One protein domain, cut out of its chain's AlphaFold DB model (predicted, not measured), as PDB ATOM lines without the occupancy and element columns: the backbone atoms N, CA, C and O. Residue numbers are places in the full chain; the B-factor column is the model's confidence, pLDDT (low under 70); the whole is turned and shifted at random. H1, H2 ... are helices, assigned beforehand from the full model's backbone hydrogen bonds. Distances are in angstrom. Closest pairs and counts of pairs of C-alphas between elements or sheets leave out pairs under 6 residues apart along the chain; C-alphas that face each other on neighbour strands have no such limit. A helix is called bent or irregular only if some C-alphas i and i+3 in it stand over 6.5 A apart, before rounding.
ATOM      1  N   PRO A  79      25.284  10.444   2.858       82.50
ATOM      2  CA  PRO A  79      25.934  11.700   2.510       82.50
ATOM      3  C   PRO A  79      27.428  11.471   2.243       82.50
ATOM      4  O   PRO A  79      28.014  10.485   2.689       82.50
ATOM      5  N   LEU A  80      28.049  12.389   1.498       83.06
ATOM      6  CA  LEU A  80      29.507  12.402   1.386       83.06
ATOM      7  C   LEU A  80      30.101  12.620   2.777       83.06
ATOM      8  O   LEU A  80      29.647  13.501   3.507       83.06
ATOM      9  N   VAL A  81      31.096  11.810   3.131       76.69
ATOM     10  CA  VAL A  81      31.867  12.010   4.361       76.69
ATOM     11  C   VAL A  81      32.719  13.267   4.171       76.69
ATOM     12  O   VAL A  81      33.191  13.521   3.064       76.69
ATOM     13  N   ASN A  82      32.907  14.068   5.222       78.44
ATOM     14  CA  ASN A  82      33.884  15.161   5.189       78.44
ATOM     15  C   ASN A  82      35.299  14.598   4.964       78.44
ATOM     16  O   ASN A  82      35.536  13.408   5.167       78.44
ATOM     17  N   TYR A  83      36.257  15.427   4.553       76.69
ATOM     18  CA  TYR A  83      37.642  14.989   4.439       76.69
ATOM     19  C   TYR A  83      38.188  14.564   5.805       76.69
ATOM     20  O   TYR A  83      38.128  15.313   6.781       76.69
ATOM     21  N   ILE A  84      38.775  13.371   5.851       70.50
ATOM     22  CA  ILE A  84      39.436  12.826   7.032       70.50
ATOM     23  C   ILE A  84      40.825  12.358   6.603       70.50
ATOM     24  O   ILE A  84      40.961  11.630   5.621       70.50
ATOM     25  N   SER A  85      41.858  12.768   7.340       68.25
ATOM     26  CA  SER A  85      43.245  12.423   7.011       68.25
ATOM     27  C   SER A  85      43.552  10.930   7.182       68.25
ATOM     28  O   SER A  85      44.371  10.403   6.431       68.25
ATOM     29  N   TYR A  86      42.899  10.246   8.133       77.75
ATOM     30  CA  TYR A  86      43.102   8.827   8.455       77.75
ATOM     31  C   TYR A  86      41.787   8.138   8.851       77.75
ATOM     32  O   TYR A  86      41.000   8.719   9.592       77.75
ATOM     33  N   LEU A  87      41.568   6.904   8.394       79.00
ATOM     34  CA  LEU A  87      40.373   6.101   8.667       79.00
ATOM     35  C   LEU A  87      40.532   5.262   9.946       79.00
ATOM     36  O   LEU A  87      41.193   4.218   9.938       79.00
ATOM     37  N   TYR A  88      39.864   5.668  11.029       72.44
ATOM     38  CA  TYR A  88      39.845   4.916  12.291       72.44
ATOM     39  C   TYR A  88      38.430   4.534  12.737       72.44
ATOM     40  O   TYR A  88      37.473   5.289  12.557       72.44
ATOM     41  N   GLY A  89      38.304   3.362  13.368       69.56
ATOM     42  CA  GLY A  89      37.067   2.917  14.018       69.56
ATOM     43  C   GLY A  89      35.853   2.898  13.081       69.56
ATOM     44  O   GLY A  89      35.898   2.307  11.999       69.56
ATOM     45  N   ASP A  90      34.767   3.553  13.498       62.41
ATOM     46  CA  ASP A  90      33.500   3.596  12.758       62.41
ATOM     47  C   ASP A  90      33.595   4.339  11.411       62.41
ATOM     48  O   ASP A  90      32.832   4.037  10.494       62.41
ATOM     49  N   GLN A  91      34.603   5.197  11.213       76.12
ATOM     50  CA  GLN A  91      34.802   5.920   9.949       76.12
ATOM     51  C   GLN A  91      35.072   4.970   8.774       76.12
ATOM     52  O   GLN A  91      34.606   5.203   7.660       76.12
ATOM     53  N   GLY A  92      35.788   3.864   9.013       78.81
ATOM     54  CA  GLY A  92      36.019   2.846   7.984       78.81
ATOM     55  C   GLY A  92      34.721   2.161   7.539       78.81
ATOM     56  O   GLY A  92      34.559   1.845   6.360       78.81
ATOM     57  N   ARG A  93      33.760   1.980   8.459       78.69
ATOM     58  CA  ARG A  93      32.437   1.415   8.146       78.69
ATOM     59  C   ARG A  93      31.600   2.385   7.318       78.69
ATOM     60  O   ARG A  93      30.973   1.962   6.349       78.69
ATOM     61  N   ASP A  94      31.623   3.670   7.654       82.25
ATOM     62  CA  ASP A  94      30.888   4.694   6.904       82.25
ATOM     63  C   ASP A  94      31.402   4.813   5.464       82.25
ATOM     64  O   ASP A  94      30.613   4.836   4.512       82.25
ATOM     65  N   VAL A  95      32.729   4.798   5.287       87.25
ATOM     66  CA  VAL A  95      33.356   4.809   3.959       87.25
ATOM     67  C   VAL A  95      33.032   3.531   3.178       87.25
ATOM     68  O   VAL A  95      32.695   3.625   1.999       87.25
ATOM     69  N   ASP A  96      33.044   2.351   3.809       87.56
ATOM     70  CA  ASP A  96      32.615   1.099   3.166       87.56
ATOM     71  C   ASP A  96      31.182   1.197   2.606       87.56
ATOM     72  O   ASP A  96      30.928   0.863   1.443       87.56
ATOM     73  N   VAL A  97      30.232   1.689   3.410       86.88
ATOM     74  CA  VAL A  97      28.826   1.841   3.000       86.88
ATOM     75  C   VAL A  97      28.687   2.858   1.864       86.88
ATOM     76  O   VAL A  97      27.951   2.615   0.897       86.88
ATOM     77  N   LEU A  98      29.413   3.973   1.941       89.44
ATOM     78  CA  LEU A  98      29.434   4.997   0.900       89.44
ATOM     79  C   LEU A  98      29.969   4.444  -0.430       89.44
ATOM     80  O   LEU A  98      29.330   4.640  -1.467       89.44
ATOM     81  N   ILE A  99      31.100   3.730  -0.406       91.12
ATOM     82  CA  ILE A  99      31.723   3.166  -1.610       91.12
ATOM     83  C   ILE A  99      30.778   2.165  -2.278       91.12
ATOM     84  O   ILE A  99      30.463   2.304  -3.462       91.12
ATOM     85  N   ARG A 100      30.240   1.208  -1.515       89.75
ATOM     86  CA  ARG A 100      29.324   0.191  -2.057       89.75
ATOM     87  C   ARG A 100      28.076   0.792  -2.692       89.75
ATOM     88  O   ARG A 100      27.699   0.397  -3.793       89.75
ATOM     89  N   SER A 101      27.439   1.747  -2.015       89.31
ATOM     90  CA  SER A 101      26.183   2.342  -2.483       89.31
ATOM     91  C   SER A 101      26.350   3.147  -3.775       89.31
ATOM     92  O   SER A 101      25.565   2.974  -4.710       89.31
ATOM     93  N   ARG A 102      27.393   3.981  -3.870       89.81
ATOM     94  CA  ARG A 102      27.649   4.815  -5.055       89.81
ATOM     95  C   ARG A 102      28.159   4.017  -6.250       89.81
ATOM     96  O   ARG A 102      27.718   4.286  -7.364       89.81
ATOM     97  N   ILE A 103      29.014   3.010  -6.040       91.44
ATOM     98  CA  ILE A 103      29.438   2.109  -7.126       91.44
ATOM     99  C   ILE A 103      28.238   1.336  -7.664       91.44
ATOM    100  O   ILE A 103      28.043   1.281  -8.878       91.44
ATOM    101  N   LEU A 104      27.395   0.784  -6.783       89.25
ATOM    102  CA  LEU A 104      26.188   0.075  -7.204       89.25
ATOM    103  C   LEU A 104      25.262   0.991  -8.020       89.25
ATOM    104  O   LEU A 104      24.770   0.583  -9.071       89.25
ATOM    105  N   GLN A 105      25.069   2.239  -7.580       88.69
ATOM    106  CA  GLN A 105      24.287   3.235  -8.316       88.69
ATOM    107  C   GLN A 105      24.889   3.538  -9.697       88.69
ATOM    108  O   GLN A 105      24.165   3.512 -10.693       88.69
ATOM    109  N   ALA A 106      26.197   3.800  -9.770       88.38
ATOM    110  CA  ALA A 106      26.891   4.108 -11.019       88.38
ATOM    111  C   ALA A 106      26.794   2.946 -12.020       88.38
ATOM    112  O   ALA A 106      26.390   3.156 -13.165       88.38
ATOM    113  N   LYS A 107      27.043   1.710 -11.567       88.50
ATOM    114  CA  LYS A 107      26.947   0.494 -12.391       88.50
ATOM    115  C   LYS A 107      25.525   0.242 -12.898       88.50
ATOM    116  O   LYS A 107      25.350  -0.094 -14.066       88.50
ATOM    117  N   LEU A 108      24.499   0.454 -12.067       85.06
ATOM    118  CA  LEU A 108      23.094   0.337 -12.485       85.06
ATOM    119  C   LEU A 108      22.671   1.426 -13.485       85.06
ATOM    120  O   LEU A 108      21.803   1.182 -14.319       85.06
ATOM    121  N   MET A 109      23.285   2.610 -13.415       84.38
ATOM    122  CA  MET A 109      23.071   3.713 -14.359       84.38
ATOM    123  C   MET A 109      23.940   3.625 -15.624       84.38
ATOM    124  O   MET A 109      23.813   4.488 -16.491       84.38
ATOM    125  N   GLY A 110      24.829   2.631 -15.735       81.75
ATOM    126  CA  GLY A 110      25.780   2.519 -16.845       81.75
ATOM    127  C   GLY A 110      26.820   3.646 -16.893       81.75
ATOM    128  O   GLY A 110      27.299   3.976 -17.973       81.75
ATOM    129  N   LYS A 111      27.137   4.264 -15.748       85.50
ATOM    130  CA  LYS A 111      28.161   5.311 -15.621       85.50
ATOM    131  C   LYS A 111      29.501   4.712 -15.191       85.50
ATOM    132  O   LYS A 111      29.523   3.737 -14.437       85.50
ATOM    133  N   GLU A 112      30.597   5.324 -15.629       82.50
ATOM    134  CA  GLU A 112      31.936   4.998 -15.129       82.50
ATOM    135  C   GLU A 112      32.087   5.418 -13.660       82.50
ATOM    136  O   GLU A 112      31.477   6.388 -13.196       82.50
ATOM    137  N   VAL A 113      32.853   4.630 -12.908       86.50
ATOM    138  CA  VAL A 113      33.128   4.870 -11.492       86.50
ATOM    139  C   VAL A 113      34.448   5.623 -11.409       86.50
ATOM    140  O   VAL A 113      35.521   5.049 -11.547       86.50
ATOM    141  N   GLU A 114      34.364   6.929 -11.184       86.25
ATOM    142  CA  GLU A 114      35.536   7.778 -10.973       86.25
ATOM    143  C   GLU A 114      35.665   8.172  -9.501       86.25
ATOM    144  O   GLU A 114      34.674   8.266  -8.769       86.25
ATOM    145  N   VAL A 115      36.891   8.463  -9.059       84.69
ATOM    146  CA  VAL A 115      37.154   8.899  -7.677       84.69
ATOM    147  C   VAL A 115      36.406  10.195  -7.337       84.69
ATOM    148  O   VAL A 115      35.956  10.377  -6.204       84.69
ATOM    149  N   ASP A 116      36.189  11.061  -8.327       82.44
ATOM    150  CA  ASP A 116      35.482  12.334  -8.172       82.44
ATOM    151  C   ASP A 116      33.998  12.157  -7.774       82.44
ATOM    152  O   ASP A 116      33.397  13.060  -7.184       82.44
ATOM    153  N   LEU A 117      33.424  10.957  -7.958       81.75
ATOM    154  CA  LEU A 117      32.105  10.583  -7.433       81.75
ATOM    155  C   LEU A 117      32.061  10.609  -5.894       81.75
ATOM    156  O   LEU A 117      30.985  10.756  -5.313       81.75
ATOM    157  N   PHE A 118      33.206  10.453  -5.232       86.19
ATOM    158  CA  PHE A 118      33.335  10.362  -3.777       86.19
ATOM    159  C   PHE A 118      33.886  11.636  -3.146       86.19
ATOM    160  O   PHE A 118      33.889  11.738  -1.921       86.19
ATOM    161  N   LEU A 119      34.335  12.603  -3.952       82.88
ATOM    162  CA  LEU A 119      34.953  13.814  -3.431       82.88
ATOM    163  C   LEU A 119      33.958  14.611  -2.561       82.88
ATOM    164  O   LEU A 119      32.860  14.910  -3.035       82.88
ATOM    165  N   PRO A 120      34.328  15.003  -1.329       83.31
ATOM    166  CA  PRO A 120      33.564  15.954  -0.522       83.31
ATOM    167  C   PRO A 120      33.437  17.308  -1.235       83.31
ATOM    168  O   PRO A 120      34.341  17.704  -1.972       83.31
ATOM    169  N   GLU A 121      32.353  18.056  -1.001       79.00
ATOM    170  CA  GLU A 121      32.128  19.361  -1.661       79.00
ATOM    171  C   GLU A 121      33.268  20.360  -1.413       79.00
ATOM    172  O   GLU A 121      33.679  21.079  -2.323       79.00
ATOM    173  N   GLU A 122      33.850  20.339  -0.211       77.31
ATOM    174  CA  GLU A 122      35.020  21.149   0.151       77.31
ATOM    175  C   GLU A 122      36.259  20.862  -0.712       77.31
ATOM    176  O   GLU A 122      37.096  21.744  -0.882       77.31
ATOM    177  N   LEU A 123      36.372  19.660  -1.289       80.62
ATOM    178  CA  LEU A 123      37.481  19.279  -2.158       80.62
ATOM    179  C   LEU A 123      37.159  19.447  -3.646       80.62
ATOM    180  O   LEU A 123      38.085  19.376  -4.445       80.62
ATOM    181  N   LYS A 124      35.902  19.674  -4.045       77.31
ATOM    182  CA  LYS A 124      35.528  19.818  -5.466       77.31
ATOM    183  C   LYS A 124      35.862  21.190  -6.047       77.31
ATOM    184  O   LYS A 124      36.182  21.289  -7.226       77.31
ATOM    185  N   GLN A 125      35.773  22.249  -5.246       71.56
ATOM    186  CA  GLN A 125      35.945  23.622  -5.730       71.56
ATOM    187  C   GLN A 125      37.420  24.013  -5.754       71.56
ATOM    188  O   GLN A 125      38.091  23.968  -4.723       71.56
ATOM    189  N   GLU A 126      37.943  24.369  -6.929       66.38
ATOM    190  CA  GLU A 126      39.234  25.054  -7.039       66.38
ATOM    191  C   GLU A 126      39.071  26.492  -6.562       66.38
ATOM    192  O   GLU A 126      38.262  27.255  -7.085       66.38
ATOM    193  N   ARG A 127      39.798  26.823  -5.497       72.12
ATOM    194  CA  ARG A 127      39.733  28.114  -4.820       72.12
ATOM    195  C   ARG A 127      41.003  28.901  -5.112       72.12
ATOM    196  O   ARG A 127      41.967  28.875  -4.345       72.12
ATOM    197  N   GLU A 128      41.014  29.573  -6.259       69.69
ATOM    198  CA  GLU A 128      42.096  30.485  -6.656       69.69
ATOM    199  C   GLU A 128      42.119  31.789  -5.840       69.69
ATOM    200  O   GLU A 128      42.978  32.640  -6.049       69.69
ATOM    201  N   ASP A 129      41.195  31.956  -4.901       76.56
ATOM    202  CA  ASP A 129      41.084  33.079  -3.975       76.56
ATOM    203  C   ASP A 129      41.859  32.866  -2.659       76.56
ATOM    204  O   ASP A 129      42.082  33.823  -1.921       76.56
ATOM    205  N   LEU A 130      42.324  31.644  -2.366       73.56
ATOM    206  CA  LEU A 130      42.999  31.323  -1.098       73.56
ATOM    207  C   LEU A 130      44.506  31.659  -1.102       73.56
ATOM    208  O   LEU A 130      45.119  31.722  -2.168       73.56
ATOM    209  N   PRO A 131      45.163  31.822   0.059       78.56
ATOM    210  CA  PRO A 131      46.626  31.892   0.152       78.56
ATOM    211  C   PRO A 131      47.316  30.614  -0.371       78.56
ATOM    212  O   PRO A 131      46.745  29.526  -0.286       78.56
ATOM    213  N   TYR A 132      48.560  30.714  -0.868       75.00
ATOM    214  CA  TYR A 132      49.318  29.570  -1.423       75.00
ATOM    215  C   TYR A 132      49.372  28.366  -0.468       75.00
ATOM    216  O   TYR A 132      49.096  27.245  -0.883       75.00
ATOM    217  N   SER A 133      49.637  28.603   0.819       68.56
ATOM    218  CA  SER A 133      49.719  27.548   1.838       68.56
ATOM    219  C   SER A 133      48.391  26.812   2.053       68.56
ATOM    220  O   SER A 133      48.379  25.611   2.318       68.56
ATOM    221  N   GLU A 134      47.253  27.500   1.925       75.00
ATOM    222  CA  GLU A 134      45.935  26.872   2.008       75.00
ATOM    223  C   GLU A 134      45.585  26.117   0.728       75.00
ATOM    224  O   GLU A 134      45.064  25.005   0.822       75.00
ATOM    225  N   ARG A 135      45.939  26.651  -0.451       79.31
ATOM    226  CA  ARG A 135      45.800  25.927  -1.727       79.31
ATOM    227  C   ARG A 135      46.622  24.646  -1.729       79.31
ATOM    228  O   ARG A 135      46.081  23.590  -2.034       79.31
ATOM    229  N   GLU A 136      47.883  24.715  -1.312       78.31
ATOM    230  CA  GLU A 136      48.778  23.561  -1.229       78.31
ATOM    231  C   GLU A 136      48.246  22.508  -0.246       78.31
ATOM    232  O   GLU A 136      48.239  21.314  -0.552       78.31
ATOM    233  N   LYS A 137      47.713  22.929   0.913       79.62
ATOM    234  CA  LYS A 137      47.016  22.024   1.840       79.62
ATOM    235  C   LYS A 137      45.812  21.357   1.173       79.62
ATOM    236  O   LYS A 137      45.641  20.150   1.315       79.62
ATOM    237  N   LEU A 138      44.982  22.108   0.452       82.38
ATOM    238  CA  LEU A 138      43.787  21.591  -0.224       82.38
ATOM    239  C   LEU A 138      44.158  20.615  -1.355       82.38
ATOM    240  O   LEU A 138      43.566  19.542  -1.462       82.38
ATOM    241  N   GLU A 139      45.198  20.921  -2.130       82.25
ATOM    242  CA  GLU A 139      45.771  20.029  -3.141       82.25
ATOM    243  C   GLU A 139      46.358  18.759  -2.528       82.25
ATOM    244  O   GLU A 139      46.100  17.659  -3.021       82.25
ATOM    245  N   ARG A 140      47.103  18.878  -1.424       81.19
ATOM    246  CA  ARG A 140      47.619  17.725  -0.682       81.19
ATOM    247  C   ARG A 140      46.477  16.826  -0.211       81.19
ATOM    248  O   ARG A 140      46.536  15.624  -0.458       81.19
ATOM    249  N   ARG A 141      45.415  17.398   0.369       84.88
ATOM    250  CA  ARG A 141      44.211  16.655   0.779       84.88
ATOM    251  C   ARG A 141      43.531  15.964  -0.401       84.88
ATOM    252  O   ARG A 141      43.168  14.798  -0.297       84.88
ATOM    253  N   ARG A 142      43.412  16.633  -1.555       85.06
ATOM    254  CA  ARG A 142      42.889  16.022  -2.792       85.06
ATOM    255  C   ARG A 142      43.754  14.853  -3.266       85.06
ATOM    256  O   ARG A 142      43.201  13.822  -3.639       85.06
ATOM    257  N   ARG A 143      45.088  14.989  -3.248       83.69
ATOM    258  CA  ARG A 143      46.024  13.910  -3.615       83.69
ATOM    259  C   ARG A 143      45.897  12.717  -2.669       83.69
ATOM    260  O   ARG A 143      45.751  11.595  -3.143       83.69
ATOM    261  N   GLU A 144      45.893  12.960  -1.359       83.88
ATOM    262  CA  GLU A 144      45.715  11.924  -0.333       83.88
ATOM    263  C   GLU A 144      44.363  11.207  -0.490       83.88
ATOM    264  O   GLU A 144      44.320   9.978  -0.544       83.88
ATOM    265  N   PHE A 145      43.270  11.959  -0.669       87.50
ATOM    266  CA  PHE A 145      41.935  11.402  -0.899       87.50
ATOM    267  C   PHE A 145      41.882  10.543  -2.167       87.50
ATOM    268  O   PHE A 145      41.440   9.391  -2.125       87.50
ATOM    269  N   ARG A 146      42.368  11.083  -3.296       87.50
ATOM    270  CA  ARG A 146      42.372  10.375  -4.583       87.50
ATOM    271  C   ARG A 146      43.172   9.088  -4.528       87.50
ATOM    272  O   ARG A 146      42.780   8.102  -5.144       87.50
ATOM    273  N   ARG A 147      44.256   9.088  -3.760       86.62
ATOM    274  CA  ARG A 147      45.086   7.913  -3.535       86.62
ATOM    275  C   ARG A 147      44.345   6.821  -2.767       86.62
ATOM    276  O   ARG A 147      44.305   5.689  -3.235       86.62
ATOM    277  N   VAL A 148      43.756   7.146  -1.612       88.75
ATOM    278  CA  VAL A 148      43.052   6.158  -0.774       88.75
ATOM    279  C   VAL A 148      41.849   5.586  -1.518       88.75
ATOM    280  O   VAL A 148      41.725   4.371  -1.642       88.75
ATOM    281  N   PHE A 149      40.992   6.440  -2.081       88.50
ATOM    282  CA  PHE A 149      39.833   5.963  -2.834       88.50
ATOM    283  C   PHE A 149      40.258   5.237  -4.112       88.50
ATOM    284  O   PHE A 149      39.760   4.147  -4.364       88.50
ATOM    285  N   GLY A 150      41.238   5.747  -4.863       88.94
ATOM    286  CA  GLY A 150      41.786   5.057  -6.035       88.94
ATOM    287  C   GLY A 150      42.373   3.676  -5.716       88.94
ATOM    288  O   GLY A 150      42.301   2.777  -6.549       88.94
ATOM    289  N   PHE A 151      42.895   3.479  -4.503       91.56
ATOM    290  CA  PHE A 151      43.340   2.172  -4.024       91.56
ATOM    291  C   PHE A 151      42.174   1.232  -3.675       91.56
ATOM    292  O   PHE A 151      42.228   0.043  -3.977       91.56
ATOM    293  N   LEU A 152      41.099   1.753  -3.075       92.31
ATOM    294  CA  LEU A 152      39.920   0.967  -2.691       92.31
ATOM    295  C   LEU A 152      39.048   0.564  -3.896       92.31
ATOM    296  O   LEU A 152      38.536  -0.557  -3.938       92.31
ATOM    297  N   LEU A 153      38.855   1.463  -4.868       92.56
ATOM    298  CA  LEU A 153      37.854   1.314  -5.935       92.56
ATOM    299  C   LEU A 153      37.936  -0.006  -6.723       92.56
ATOM    300  O   LEU A 153      36.886  -0.637  -6.859       92.56
ATOM    301  N   PRO A 154      39.106  -0.487  -7.196       93.62
ATOM    302  CA  PRO A 154      39.172  -1.691  -8.028       93.62
ATOM    303  C   PRO A 154      38.543  -2.932  -7.376       93.62
ATOM    304  O   PRO A 154      37.800  -3.673  -8.027       93.62
ATOM    305  N   ALA A 155      38.772  -3.124  -6.073       94.62
ATOM    306  CA  ALA A 155      38.216  -4.245  -5.319       94.62
ATOM    307  C   ALA A 155      36.698  -4.121  -5.129       94.62
ATOM    308  O   ALA A 155      35.960  -5.099  -5.286       94.62
ATOM    309  N   TYR A 156      36.207  -2.914  -4.842       94.69
ATOM    310  CA  TYR A 156      34.773  -2.674  -4.690       94.69
ATOM    311  C   TYR A 156      34.012  -2.711  -6.023       94.69
ATOM    312  O   TYR A 156      32.861  -3.151  -6.059       94.69
ATOM    313  N   GLU A 157      34.637  -2.307  -7.129       93.69
ATOM    314  CA  GLU A 157      34.078  -2.490  -8.466       93.69
ATOM    315  C   GLU A 157      33.980  -3.965  -8.838       93.69
ATOM    316  O   GLU A 157      32.944  -4.393  -9.343       93.69
ATOM    317  N   LEU A 158      35.031  -4.750  -8.569       94.19
ATOM    318  CA  LEU A 158      35.015  -6.194  -8.796       94.19
ATOM    319  C   LEU A 158      33.886  -6.857  -7.999       94.19
ATOM    320  O   LEU A 158      33.136  -7.664  -8.547       94.19
ATOM    321  N   ARG A 159      33.714  -6.454  -6.735       92.75
ATOM    322  CA  ARG A 159      32.594  -6.875  -5.887       92.75
ATOM    323  C   ARG A 159      31.238  -6.507  -6.485       92.75
ATOM    324  O   ARG A 159      30.343  -7.348  -6.518       92.75
ATOM    325  N   ALA A 160      31.060  -5.272  -6.949       91.88
ATOM    326  CA  ALA A 160      29.800  -4.830  -7.544       91.88
ATOM    327  C   ALA A 160      29.481  -5.578  -8.848       91.88
ATOM    328  O   ALA A 160      28.333  -5.959  -9.074       91.88
ATOM    329  N   ASP A 161      30.490  -5.836  -9.681       91.38
ATOM    330  CA  ASP A 161      30.311  -6.585 -10.923       91.38
ATOM    331  C   ASP A 161      29.984  -8.066 -10.655       91.38
ATOM    332  O   ASP A 161      29.130  -8.647 -11.333       91.38
ATOM    333  N   ALA A 162      30.595  -8.667  -9.625       90.31
ATOM    334  CA  ALA A 162      30.243 -10.007  -9.153       90.31
ATOM    335  C   ALA A 162      28.792 -10.056  -8.639       90.31
ATOM    336  O   ALA A 162      28.030 -10.942  -9.025       90.31
ATOM    337  N   LEU A 163      28.370  -9.059  -7.851       88.62
ATOM    338  CA  LEU A 163      27.003  -8.940  -7.330       88.62
ATOM    339  C   LEU A 163      25.951  -8.801  -8.446       88.62
ATOM    340  O   LEU A 163      24.873  -9.392  -8.368       88.62
ATOM    341  N   LEU A 164      26.248  -8.016  -9.486       88.12
ATOM    342  CA  LEU A 164      25.347  -7.782 -10.620       88.12
ATOM    343  C   LEU A 164      25.383  -8.905 -11.669       88.12
ATOM    344  O   LEU A 164      24.513  -8.938 -12.553       88.12
ATOM    345  N   GLY A 165      26.350  -9.821 -11.577       85.44
ATOM    346  CA  GLY A 165      26.591 -10.867 -12.568       85.44
ATOM    347  C   GLY A 165      27.067 -10.314 -13.914       85.44
ATOM    348  O   GLY A 165      26.706 -10.860 -14.956       85.44
ATOM    349  N   THR A 166      27.800  -9.195 -13.907       86.69
ATOM    350  CA  THR A 166      28.326  -8.516 -15.109       86.69
ATOM    351  C   THR A 166      29.765  -8.909 -15.446       86.69
ATOM    352  O   THR A 166      30.255  -8.554 -16.515       86.69
ATOM    353  N   VAL A 167      30.440  -9.663 -14.574       89.81
ATOM    354  CA  VAL A 167      31.796 -10.187 -14.789       89.81
ATOM    355  C   VAL A 167      31.759 -11.701 -15.022       89.81
ATOM    356  O   VAL A 167      31.021 -12.421 -14.352       89.81
ATOM    357  N   SER A 168      32.530 -12.191 -15.998       89.25
ATOM    358  CA  SER A 168      32.722 -13.630 -16.231       89.25
ATOM    359  C   SER A 168      33.760 -14.211 -15.265       89.25
ATOM    360  O   SER A 168      34.590 -13.477 -14.734       89.25
ATOM    361  N   LYS A 169      33.767 -15.535 -15.070       85.00
ATOM    362  CA  LYS A 169      34.727 -16.214 -14.178       85.00
ATOM    363  C   LYS A 169      36.193 -15.958 -14.564       85.00
ATOM    364  O   LYS A 169      36.994 -15.588 -13.718       85.00
ATOM    365  N   GLU A 170      36.519 -16.055 -15.852       81.81
ATOM    366  CA  GLU A 170      37.871 -15.786 -16.374       81.81
ATOM    367  C   GLU A 170      38.300 -14.324 -16.157       81.81
ATOM    368  O   GLU A 170      39.437 -14.040 -15.782       81.81
ATOM    369  N   SER A 171      37.372 -13.380 -16.350       88.31
ATOM    370  CA  SER A 171      37.619 -11.953 -16.111       88.31
ATOM    371  C   SER A 171      37.767 -11.645 -14.617       88.31
ATOM    372  O   SER A 171      38.599 -10.821 -14.231       88.31
ATOM    373  N   PHE A 172      37.016 -12.347 -13.764       92.56
ATOM    374  CA  PHE A 172      37.128 -12.247 -12.314       92.56
ATOM    375  C   PHE A 172      38.517 -12.665 -11.822       92.56
ATOM    376  O   PHE A 172      39.146 -11.886 -11.109       92.56
ATOM    377  N   GLU A 173      39.030 -13.830 -12.246       90.75
ATOM    378  CA  GLU A 173      40.355 -14.309 -11.818       90.75
ATOM    379  C   GLU A 173      41.484 -13.346 -12.192       90.75
ATOM    380  O   GLU A 173      42.431 -13.156 -11.428       90.75
ATOM    381  N   LYS A 174      41.394 -12.711 -13.364       91.44
ATOM    382  CA  LYS A 174      42.364 -11.691 -13.766       91.44
ATOM    383  C   LYS A 174      42.280 -10.462 -12.855       91.44
ATOM    384  O   LYS A 174      43.294 -10.022 -12.324       91.44
ATOM    385  N   ARG A 175      41.071  -9.940 -12.631       94.00
ATOM    386  CA  ARG A 175      40.859  -8.714 -11.846       94.00
ATOM    387  C   ARG A 175      41.202  -8.874 -10.369       94.00
ATOM    388  O   ARG A 175      41.726  -7.931  -9.783       94.00
ATOM    389  N   ILE A 176      40.937 -10.034  -9.765       94.06
ATOM    390  CA  ILE A 176      41.342 -10.278  -8.373       94.06
ATOM    391  C   ILE A 176      42.869 -10.329  -8.246       94.06
ATOM    392  O   ILE A 176      43.406  -9.696  -7.343       94.06
ATOM    393  N   LYS A 177      43.583 -10.965  -9.191       93.19
ATOM    394  CA  LYS A 177      45.058 -10.938  -9.233       93.19
ATOM    395  C   LYS A 177      45.598  -9.520  -9.386       93.19
ATOM    396  O   LYS A 177      46.560  -9.173  -8.713       93.19
ATOM    397  N   ASP A 178      44.971  -8.698 -10.227       93.44
ATOM    398  CA  ASP A 178      45.367  -7.298 -10.399       93.44
ATOM    399  C   ASP A 178      45.192  -6.500  -9.090       93.44
ATOM    400  O   ASP A 178      46.086  -5.743  -8.712       93.44
ATOM    401  N   CYS A 179      44.096  -6.726  -8.352       93.81
ATOM    402  CA  CYS A 179      43.875  -6.113  -7.036       93.81
ATOM    403  C   CYS A 179      44.913  -6.580  -6.002       93.81
ATOM    404  O   CYS A 179      45.453  -5.766  -5.257       93.81
ATOM    405  N   LEU A 180      45.228  -7.877  -5.956       92.94
ATOM    406  CA  LEU A 180      46.247  -8.411  -5.045       92.94
ATOM    407  C   LEU A 180      47.644  -7.868  -5.385       92.94
ATOM    408  O   LEU A 180      48.353  -7.392  -4.501       92.94
ATOM    409  N   ALA A 181      48.004  -7.820  -6.670       92.06
ATOM    410  CA  ALA A 181      49.257  -7.228  -7.131       92.06
ATOM    411  C   ALA A 181      49.352  -5.725  -6.809       92.06
ATOM    412  O   ALA A 181      50.447  -5.214  -6.568       92.06
ATOM    413  N   GLN A 182      48.225  -5.004  -6.786       91.44
ATOM    414  CA  GLN A 182      48.181  -3.611  -6.341       91.44
ATOM    415  C   GLN A 182      48.569  -3.488  -4.861       91.44
ATOM    416  O   GLN A 182      49.384  -2.630  -4.531       91.44
ATOM    417  N   ILE A 183      48.070  -4.373  -3.987       88.12
ATOM    418  CA  ILE A 183      48.454  -4.416  -2.564       88.12
ATOM    419  C   ILE A 183      49.956  -4.700  -2.412       88.12
ATOM    420  O   ILE A 183      50.640  -4.029  -1.639       88.12
ATOM    421  N   GLU A 184      50.494  -5.659  -3.170       85.19
ATOM    422  CA  GLU A 184      51.918  -6.020  -3.114       85.19
ATOM    423  C   GLU A 184      52.846  -4.890  -3.582       85.19
ATOM    424  O   GLU A 184      53.936  -4.701  -3.030       85.19
ATOM    425  N   ARG A 185      52.430  -4.129  -4.598       84.44
ATOM    426  CA  ARG A 185      53.231  -3.041  -5.177       84.44
ATOM    427  C   ARG A 185      53.102  -1.723  -4.421       84.44
ATOM    428  O   ARG A 185      53.932  -0.842  -4.627       84.44
ATOM    429  N   ASP A 186      52.100  -1.567  -3.557       80.12
ATOM    430  CA  ASP A 186      51.837  -0.285  -2.906       80.12
ATOM    431  C   ASP A 186      52.843   0.027  -1.795       80.12
ATOM    432  O   ASP A 186      52.821  -0.571  -0.715       80.12
ATOM    433  N   TYR A 187      53.711   1.002  -2.054       72.94
ATOM    434  CA  TYR A 187      54.659   1.500  -1.068       72.94
ATOM    435  C   TYR A 187      54.045   2.511  -0.094       72.94
ATOM    436  O   TYR A 187      54.354   2.452   1.087       72.94
ATOM    437  N   GLU A 188      53.186   3.432  -0.531       76.75
ATOM    438  CA  GLU A 188      52.847   4.605   0.289       76.75
ATOM    439  C   GLU A 188      51.528   4.479   1.073       76.75
ATOM    440  O   GLU A 188      51.373   5.188   2.061       76.75
ATOM    441  N   ILE A 189      50.616   3.548   0.747       84.50
ATOM    442  CA  ILE A 189      49.548   3.151   1.689       84.50
ATOM    443  C   ILE A 189      50.156   2.441   2.898       84.50
ATOM    444  O   ILE A 189      49.719   2.692   4.014       84.50
ATOM    445  N   ARG A 190      51.201   1.624   2.698       80.19
ATOM    446  CA  ARG A 190      51.874   0.856   3.762       80.19
ATOM    447  C   ARG A 190      52.358   1.731   4.922       80.19
ATOM    448  O   ARG A 190      52.304   1.292   6.064       80.19
ATOM    449  N   TRP A 191      52.822   2.946   4.628       76.06
ATOM    450  CA  TRP A 191      53.368   3.885   5.615       76.06
ATOM    451  C   TRP A 191      52.315   4.767   6.290       76.06
ATOM    452  O   TRP A 191      52.659   5.617   7.107       76.06
ATOM    453  N   ARG A 192      51.031   4.596   5.963       81.25
ATOM    454  CA  ARG A 192      49.960   5.326   6.643       81.25
ATOM    455  C   ARG A 192      49.599   4.649   7.960       81.25
ATOM    456  O   ARG A 192      49.531   3.426   8.044       81.25
ATOM    457  N   HIS A 193      49.245   5.447   8.961       76.81
ATOM    458  CA  HIS A 193      48.780   4.928  10.250       76.81
ATOM    459  C   HIS A 193      47.475   4.109  10.151       76.81
ATOM    460  O   HIS A 193      47.241   3.222  10.966       76.81
ATOM    461  N   ASP A 194      46.644   4.351   9.133       82.44
ATOM    462  CA  ASP A 194      45.395   3.626   8.856       82.44
ATOM    463  C   ASP A 194      45.547   2.513   7.797       82.44
ATOM    464  O   ASP A 194      44.544   1.984   7.307       82.44
ATOM    465  N   ALA A 195      46.781   2.125   7.442       85.56
ATOM    466  CA  ALA A 195      47.064   1.152   6.383       85.56
ATOM    467  C   ALA A 195      46.292  -0.167   6.554       85.56
ATOM    468  O   ALA A 195      45.708  -0.671   5.594       85.56
ATOM    469  N   MET A 196      46.233  -0.710   7.778       85.62
ATOM    470  CA  MET A 196      45.502  -1.956   8.040       85.62
ATOM    471  C   MET A 196      43.994  -1.794   7.841       85.62
ATOM    472  O   MET A 196      43.352  -2.698   7.312       85.62
ATOM    473  N   THR A 197      43.413  -0.648   8.210       86.81
ATOM    474  CA  THR A 197      41.993  -0.372   7.949       86.81
ATOM    475  C   THR A 197      41.714  -0.437   6.448       86.81
ATOM    476  O   THR A 197      40.783  -1.123   6.024       86.81
ATOM    477  N   ILE A 198      42.564   0.201   5.636       89.56
ATOM    478  CA  ILE A 198      42.445   0.231   4.172       89.56
ATOM    479  C   ILE A 198      42.608  -1.177   3.581       89.56
ATOM    480  O   ILE A 198      41.749  -1.627   2.820       89.56
ATOM    481  N   TYR A 199      43.661  -1.913   3.956       90.25
ATOM    482  CA  TYR A 199      43.877  -3.279   3.468       90.25
ATOM    483  C   TYR A 199      42.757  -4.235   3.881       90.25
ATOM    484  O   TYR A 199      42.330  -5.060   3.074       90.25
ATOM    485  N   ARG A 200      42.217  -4.096   5.098       88.50
ATOM    486  CA  ARG A 200      41.062  -4.872   5.555       88.50
ATOM    487  C   ARG A 200      39.820  -4.567   4.722       88.50
ATOM    488  O   ARG A 200      39.122  -5.503   4.347       88.50
ATOM    489  N   MET A 201      39.546  -3.305   4.386       90.50
ATOM    490  CA  MET A 201      38.423  -2.948   3.506       90.50
ATOM    491  C   MET A 201      38.551  -3.606   2.126       90.50
ATOM    492  O   MET A 201      37.596  -4.222   1.651       90.50
ATOM    493  N   VAL A 202      39.744  -3.557   1.519       92.06
ATOM    494  CA  VAL A 202      40.026  -4.248   0.248       92.06
ATOM    495  C   VAL A 202      39.817  -5.756   0.386       92.06
ATOM    496  O   VAL A 202      39.074  -6.342  -0.398       92.06
ATOM    497  N   ALA A 203      40.412  -6.380   1.403       91.06
ATOM    498  CA  ALA A 203      40.310  -7.819   1.633       91.06
ATOM    499  C   ALA A 203      38.856  -8.279   1.802       91.06
ATOM    500  O   ALA A 203      38.462  -9.298   1.239       91.06
ATOM    501  N   LEU A 204      38.035  -7.513   2.525       89.38
ATOM    502  CA  LEU A 204      36.618  -7.824   2.717       89.38
ATOM    503  C   LEU A 204      35.804  -7.650   1.432       89.38
ATOM    504  O   LEU A 204      34.923  -8.468   1.165       89.38
ATOM    505  N   ALA A 205      36.106  -6.630   0.623       92.00
ATOM    506  CA  ALA A 205      35.460  -6.445  -0.672       92.00
ATOM    507  C   ALA A 205      35.801  -7.585  -1.648       92.00
ATOM    508  O   ALA A 205      34.910  -8.099  -2.329       92.00
ATOM    509  N   LEU A 206      37.064  -8.024  -1.672       93.25
ATOM    510  CA  LEU A 206      37.508  -9.172  -2.463       93.25
ATOM    511  C   LEU A 206      36.883 -10.479  -1.962       93.25
ATOM    512  O   LEU A 206      36.379 -11.246  -2.778       93.25
ATOM    513  N   ALA A 207      36.839 -10.708  -0.647       90.62
ATOM    514  CA  ALA A 207      36.199 -11.885  -0.058       90.62
ATOM    515  C   ALA A 207      34.713 -11.981  -0.443       90.62
ATOM    516  O   ALA A 207      34.249 -13.046  -0.844       90.62
ATOM    517  N   ASP A 208      33.979 -10.862  -0.411       88.56
ATOM    518  CA  ASP A 208      32.594 -10.810  -0.893       88.56
ATOM    519  C   ASP A 208      32.494 -11.205  -2.372       88.56
ATOM    520  O   ASP A 208      31.650 -12.026  -2.737       88.56
ATOM    521  N   ALA A 209      33.363 -10.655  -3.225       90.56
ATOM    522  CA  ALA A 209      33.376 -10.966  -4.652       90.56
ATOM    523  C   ALA A 209      33.663 -12.458  -4.901       90.56
ATOM    524  O   ALA A 209      32.944 -13.106  -5.661       90.56
ATOM    525  N   VAL A 210      34.658 -13.018  -4.204       91.06
ATOM    526  CA  VAL A 210      35.028 -14.441  -4.247       91.06
ATOM    527  C   VAL A 210      33.838 -15.328  -3.896       91.06
ATOM    528  O   VAL A 210      33.546 -16.270  -4.635       91.06
ATOM    529  N   LEU A 211      33.122 -15.017  -2.812       87.94
ATOM    530  CA  LEU A 211      31.970 -15.805  -2.365       87.94
ATOM    531  C   LEU A 211      30.812 -15.786  -3.373       87.94
ATOM    532  O   LEU A 211      30.062 -16.761  -3.440       87.94
ATOM    533  N   MET A 212      30.681 -14.715  -4.167       86.50
ATOM    534  CA  MET A 212      29.612 -14.549  -5.158       86.50
ATOM    535  C   MET A 212      29.863 -15.285  -6.483       86.50
ATOM    536  O   MET A 212      28.889 -15.697  -7.113       86.50
ATOM    537  N   ILE A 213      31.121 -15.433  -6.928       87.44
ATOM    538  CA  ILE A 213      31.426 -15.899  -8.298       87.44
ATOM    539  C   ILE A 213      32.442 -17.048  -8.413       87.44
ATOM    540  O   ILE A 213      32.400 -17.775  -9.405       87.44
ATOM    541  N   SER A 214      33.352 -17.217  -7.450       85.75
ATOM    542  CA  SER A 214      34.473 -18.159  -7.580       85.75
ATOM    543  C   SER A 214      34.057 -19.617  -7.362       85.75
ATOM    544  O   SER A 214      33.296 -19.923  -6.438       85.75
ATOM    545  N   ASP A 215      34.643 -20.517  -8.160       83.62
ATOM    546  CA  ASP A 215      34.546 -21.973  -7.977       83.62
ATOM    547  C   ASP A 215      35.575 -22.506  -6.963       83.62
ATOM    548  O   ASP A 215      35.347 -23.539  -6.342       83.62
ATOM    549  N   GLU A 216      36.676 -21.778  -6.738       87.50
ATOM    550  CA  GLU A 216      37.730 -22.108  -5.766       87.50
ATOM    551  C   GLU A 216      37.869 -20.995  -4.709       87.50
ATOM    552  O   GLU A 216      38.872 -20.276  -4.675       87.50
ATOM    553  N   PRO A 217      36.859 -20.755  -3.856       86.94
ATOM    554  CA  PRO A 217      36.899 -19.639  -2.915       86.94
ATOM    555  C   PRO A 217      38.023 -19.751  -1.870       86.94
ATOM    556  O   PRO A 217      38.644 -18.740  -1.552       86.94
ATOM    557  N   ALA A 218      38.348 -20.961  -1.398       87.00
ATOM    558  CA  ALA A 218      39.377 -21.182  -0.373       87.00
ATOM    559  C   ALA A 218      40.765 -20.672  -0.806       87.00
ATOM    560  O   ALA A 218      41.480 -20.034  -0.036       87.00
ATOM    561  N   LYS A 219      41.124 -20.889  -2.078       90.25
ATOM    562  CA  LYS A 219      42.379 -20.412  -2.674       90.25
ATOM    563  C   LYS A 219      42.521 -18.895  -2.552       90.25
ATOM    564  O   LYS A 219      43.542 -18.409  -2.077       90.25
ATOM    565  N   TRP A 220      41.487 -18.157  -2.947       90.44
ATOM    566  CA  TRP A 220      41.516 -16.695  -2.942       90.44
ATOM    567  C   TRP A 220      41.461 -16.102  -1.534       90.44
ATOM    568  O   TRP A 220      42.046 -15.044  -1.308       90.44
ATOM    569  N   PHE A 221      40.813 -16.781  -0.581       87.81
ATOM    570  CA  PHE A 221      40.867 -16.402   0.835       87.81
ATOM    571  C   PHE A 221      42.307 -16.457   1.354       87.81
ATOM    572  O   PHE A 221      42.808 -15.444   1.846       87.81
ATOM    573  N   ARG A 222      43.008 -17.582   1.150       87.44
ATOM    574  CA  ARG A 222      44.420 -17.734   1.544       87.44
ATOM    575  C   ARG A 222      45.335 -16.734   0.861       87.44
ATOM    576  O   ARG A 222      46.172 -16.122   1.517       87.44
ATOM    577  N   GLU A 223      45.176 -16.539  -0.445       90.19
ATOM    578  CA  GLU A 223      46.006 -15.598  -1.202       90.19
ATOM    579  C   GLU A 223      45.810 -14.155  -0.710       90.19
ATOM    580  O   GLU A 223      46.786 -13.444  -0.486       90.19
ATOM    581  N   THR A 224      44.566 -13.756  -0.423       89.44
ATOM    582  CA  THR A 224      44.253 -12.431   0.135       89.44
ATOM    583  C   THR A 224      44.881 -12.235   1.515       89.44
ATOM    584  O   THR A 224      45.504 -11.200   1.759       89.44
ATOM    585  N   VAL A 225      44.765 -13.224   2.411       87.62
ATOM    586  CA  VAL A 225      45.396 -13.180   3.741       87.62
ATOM    587  C   VAL A 225      46.910 -13.051   3.606       87.62
ATOM    588  O   VAL A 225      47.496 -12.130   4.169       87.62
ATOM    589  N   ASN A 226      47.543 -13.910   2.807       88.19
ATOM    590  CA  ASN A 226      48.995 -13.924   2.636       88.19
ATOM    591  C   ASN A 226      49.535 -12.608   2.069       88.19
ATOM    592  O   ASN A 226      50.538 -12.096   2.564       88.19
ATOM    593  N   VAL A 227      48.864 -12.034   1.068       89.50
ATOM    594  CA  VAL A 227      49.272 -10.764   0.449       89.50
ATOM    595  C   VAL A 227      49.158  -9.602   1.437       89.50
ATOM    596  O   VAL A 227      50.085  -8.800   1.550       89.50
ATOM    597  N   VAL A 228      48.052  -9.516   2.183       85.88
ATOM    598  CA  VAL A 228      47.843  -8.435   3.158       85.88
ATOM    599  C   VAL A 228      48.804  -8.563   4.341       85.88
ATOM    600  O   VAL A 228      49.462  -7.587   4.703       85.88
ATOM    601  N   LEU A 229      48.945  -9.762   4.916       82.38
ATOM    602  CA  LEU A 229      49.860 -10.001   6.035       82.38
ATOM    603  C   LEU A 229      51.331  -9.871   5.619       82.38
ATOM    604  O   LEU A 229      52.153  -9.382   6.395       82.38
ATOM    605  N   GLY A 230      51.661 -10.201   4.367       82.25
ATOM    606  CA  GLY A 230      52.986 -10.006   3.777       82.25
ATOM    607  C   GLY A 230      53.438  -8.542   3.699       82.25
ATOM    608  O   GLY A 230      54.623  -8.285   3.492       82.25
ATOM    609  N   ARG A 231      52.540  -7.564   3.910       81.06
ATOM    610  CA  ARG A 231      52.902  -6.136   4.013       81.06
ATOM    611  C   ARG A 231      53.540  -5.765   5.354       81.06
ATOM    612  O   ARG A 231      54.106  -4.675   5.466       81.06
ATOM    613  N   GLY A 232      53.458  -6.637   6.361       68.56
ATOM    614  CA  GLY A 232      54.011  -6.381   7.692       68.56
ATOM    615  C   GLY A 232      53.313  -5.238   8.434       68.56
ATOM    616  O   GLY A 232      53.941  -4.566   9.244       68.56
ATOM    617  N   VAL A 233      52.036  -4.989   8.134       68.81
ATOM    618  CA  VAL A 233      51.206  -4.019   8.863       68.81
ATOM    619  C   VAL A 233      50.474  -4.762   9.987       68.81
ATOM    620  O   VAL A 233      49.957  -5.856   9.762       68.81
ATOM    621  N   GLY A 234      50.459  -4.209  11.205       69.75
ATOM    622  CA  GLY A 234      49.814  -4.834  12.371       69.75
ATOM    623  C   GLY A 234      48.303  -5.043  12.195       69.75
ATOM    624  O   GLY A 234      47.688  -4.378  11.372       69.75
ATOM    625  N   GLY A 235      47.693  -5.951  12.971       74.69
ATOM    626  CA  GLY A 235      46.246  -6.247  12.912       74.69
ATOM    627  C   GLY A 235      45.862  -7.561  12.214       74.69
ATOM    628  O   GLY A 235      44.757  -7.682  11.681       74.69
TER     629      GLY A 235
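AT A GLANCE: This is residues 79 to 235 of the 1269 residues of an uncharacterized protein of Moorella thermoacetica (UniProt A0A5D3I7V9). Four helical pieces, H4b, H5, H6 and H7, stand side by side in an up-and-down bundle, each running against the one before it in the chain, and H1 packs slantwise on its H4b and H6 side. The first arm of the long bent helix H4, H4a, leads away from this bundle, with the short helices H2 and H3 packed along it. The printed part has 157 residues with seven named helices, H1 to H7 in chain order, and no named strand; the class is all helix. It is compact, with a radius of gyration of the C-alphas of 16.5 A, and spans 55 by 39 by 26 A.

HOW THE PARTS SIT: H1, residues 90 to 108, is followed by H2, residues 115 to 118, and H3, residues 121 to 124. H4, residues 132 to 164, was assigned as one helix by its hydrogen bonds but is bent: C-alphas 151 and 154 are 7.0 A apart. Its arms H4a, residues 132 to 151, and H4b, residues 154 to 164, stand at a steep tilt of 47 degrees. With residues 99 to 107 alone, H1 touches H4b, closest at the C-alphas of Leu 104 and Ala 160, 6.1 A, at a steep tilt of 55 degrees. H2 touches H4a, closest at the C-alphas of Val 115 and Gly 150, 6.2 A; H3 and H4a only just touch, with 3 pairs of C-alphas within 8 A, the closest being Leu 123 and Arg 142, 6.3 A. H5, residues 169 to 185, forms a helical hairpin with H4b, at a shallow tilt of 20 degrees, with the C-alphas of Ala 155 and Cys 179 closest, 6.2 A. H6, residues 195 to 213, touches H4b with 18 pairs of C-alphas within 8 A, the closest being Arg 159 and Ala 209, 4.3 A. H7, residues 217 to 229, forms a helical hairpin with H6, at a shallow tilt of 9 degrees, with the C-alphas of Val 210 and Pro 217 closest, 5.7 A. H4b and H7 are apart. In H1, H4a, H4b, H5, H6 and H7 every O i to N i+4 pair is within hydrogen-bond range; H2 and H3 are too short for such a pair.

IN THESE COORDINATES: H1 begins at C-alpha 90 (33.500, 3.596, 12.758) and is 27.5 A long. H2 measures 5.7 A and H3 5.1 A. H4a begins at C-alpha 132 (49.318, 29.570, -1.423) and is 28.2 A long; H4b is 15.3 A. H5 is 24.4 A, H6 27.4 A and H7 18.5 A, ending at C-alpha 229 (49.860, -10.001, 6.035).

THE WHOLE: The two C-alphas farthest apart, those of Pro 131 and Asp 215, are 55.8 A apart. The printed part has no cut, and no link is long. The mean pLDDT of the printed part is 84.6; residues 85, 89 to 90, 126, 128, 133 and 232 to 234 are under 70.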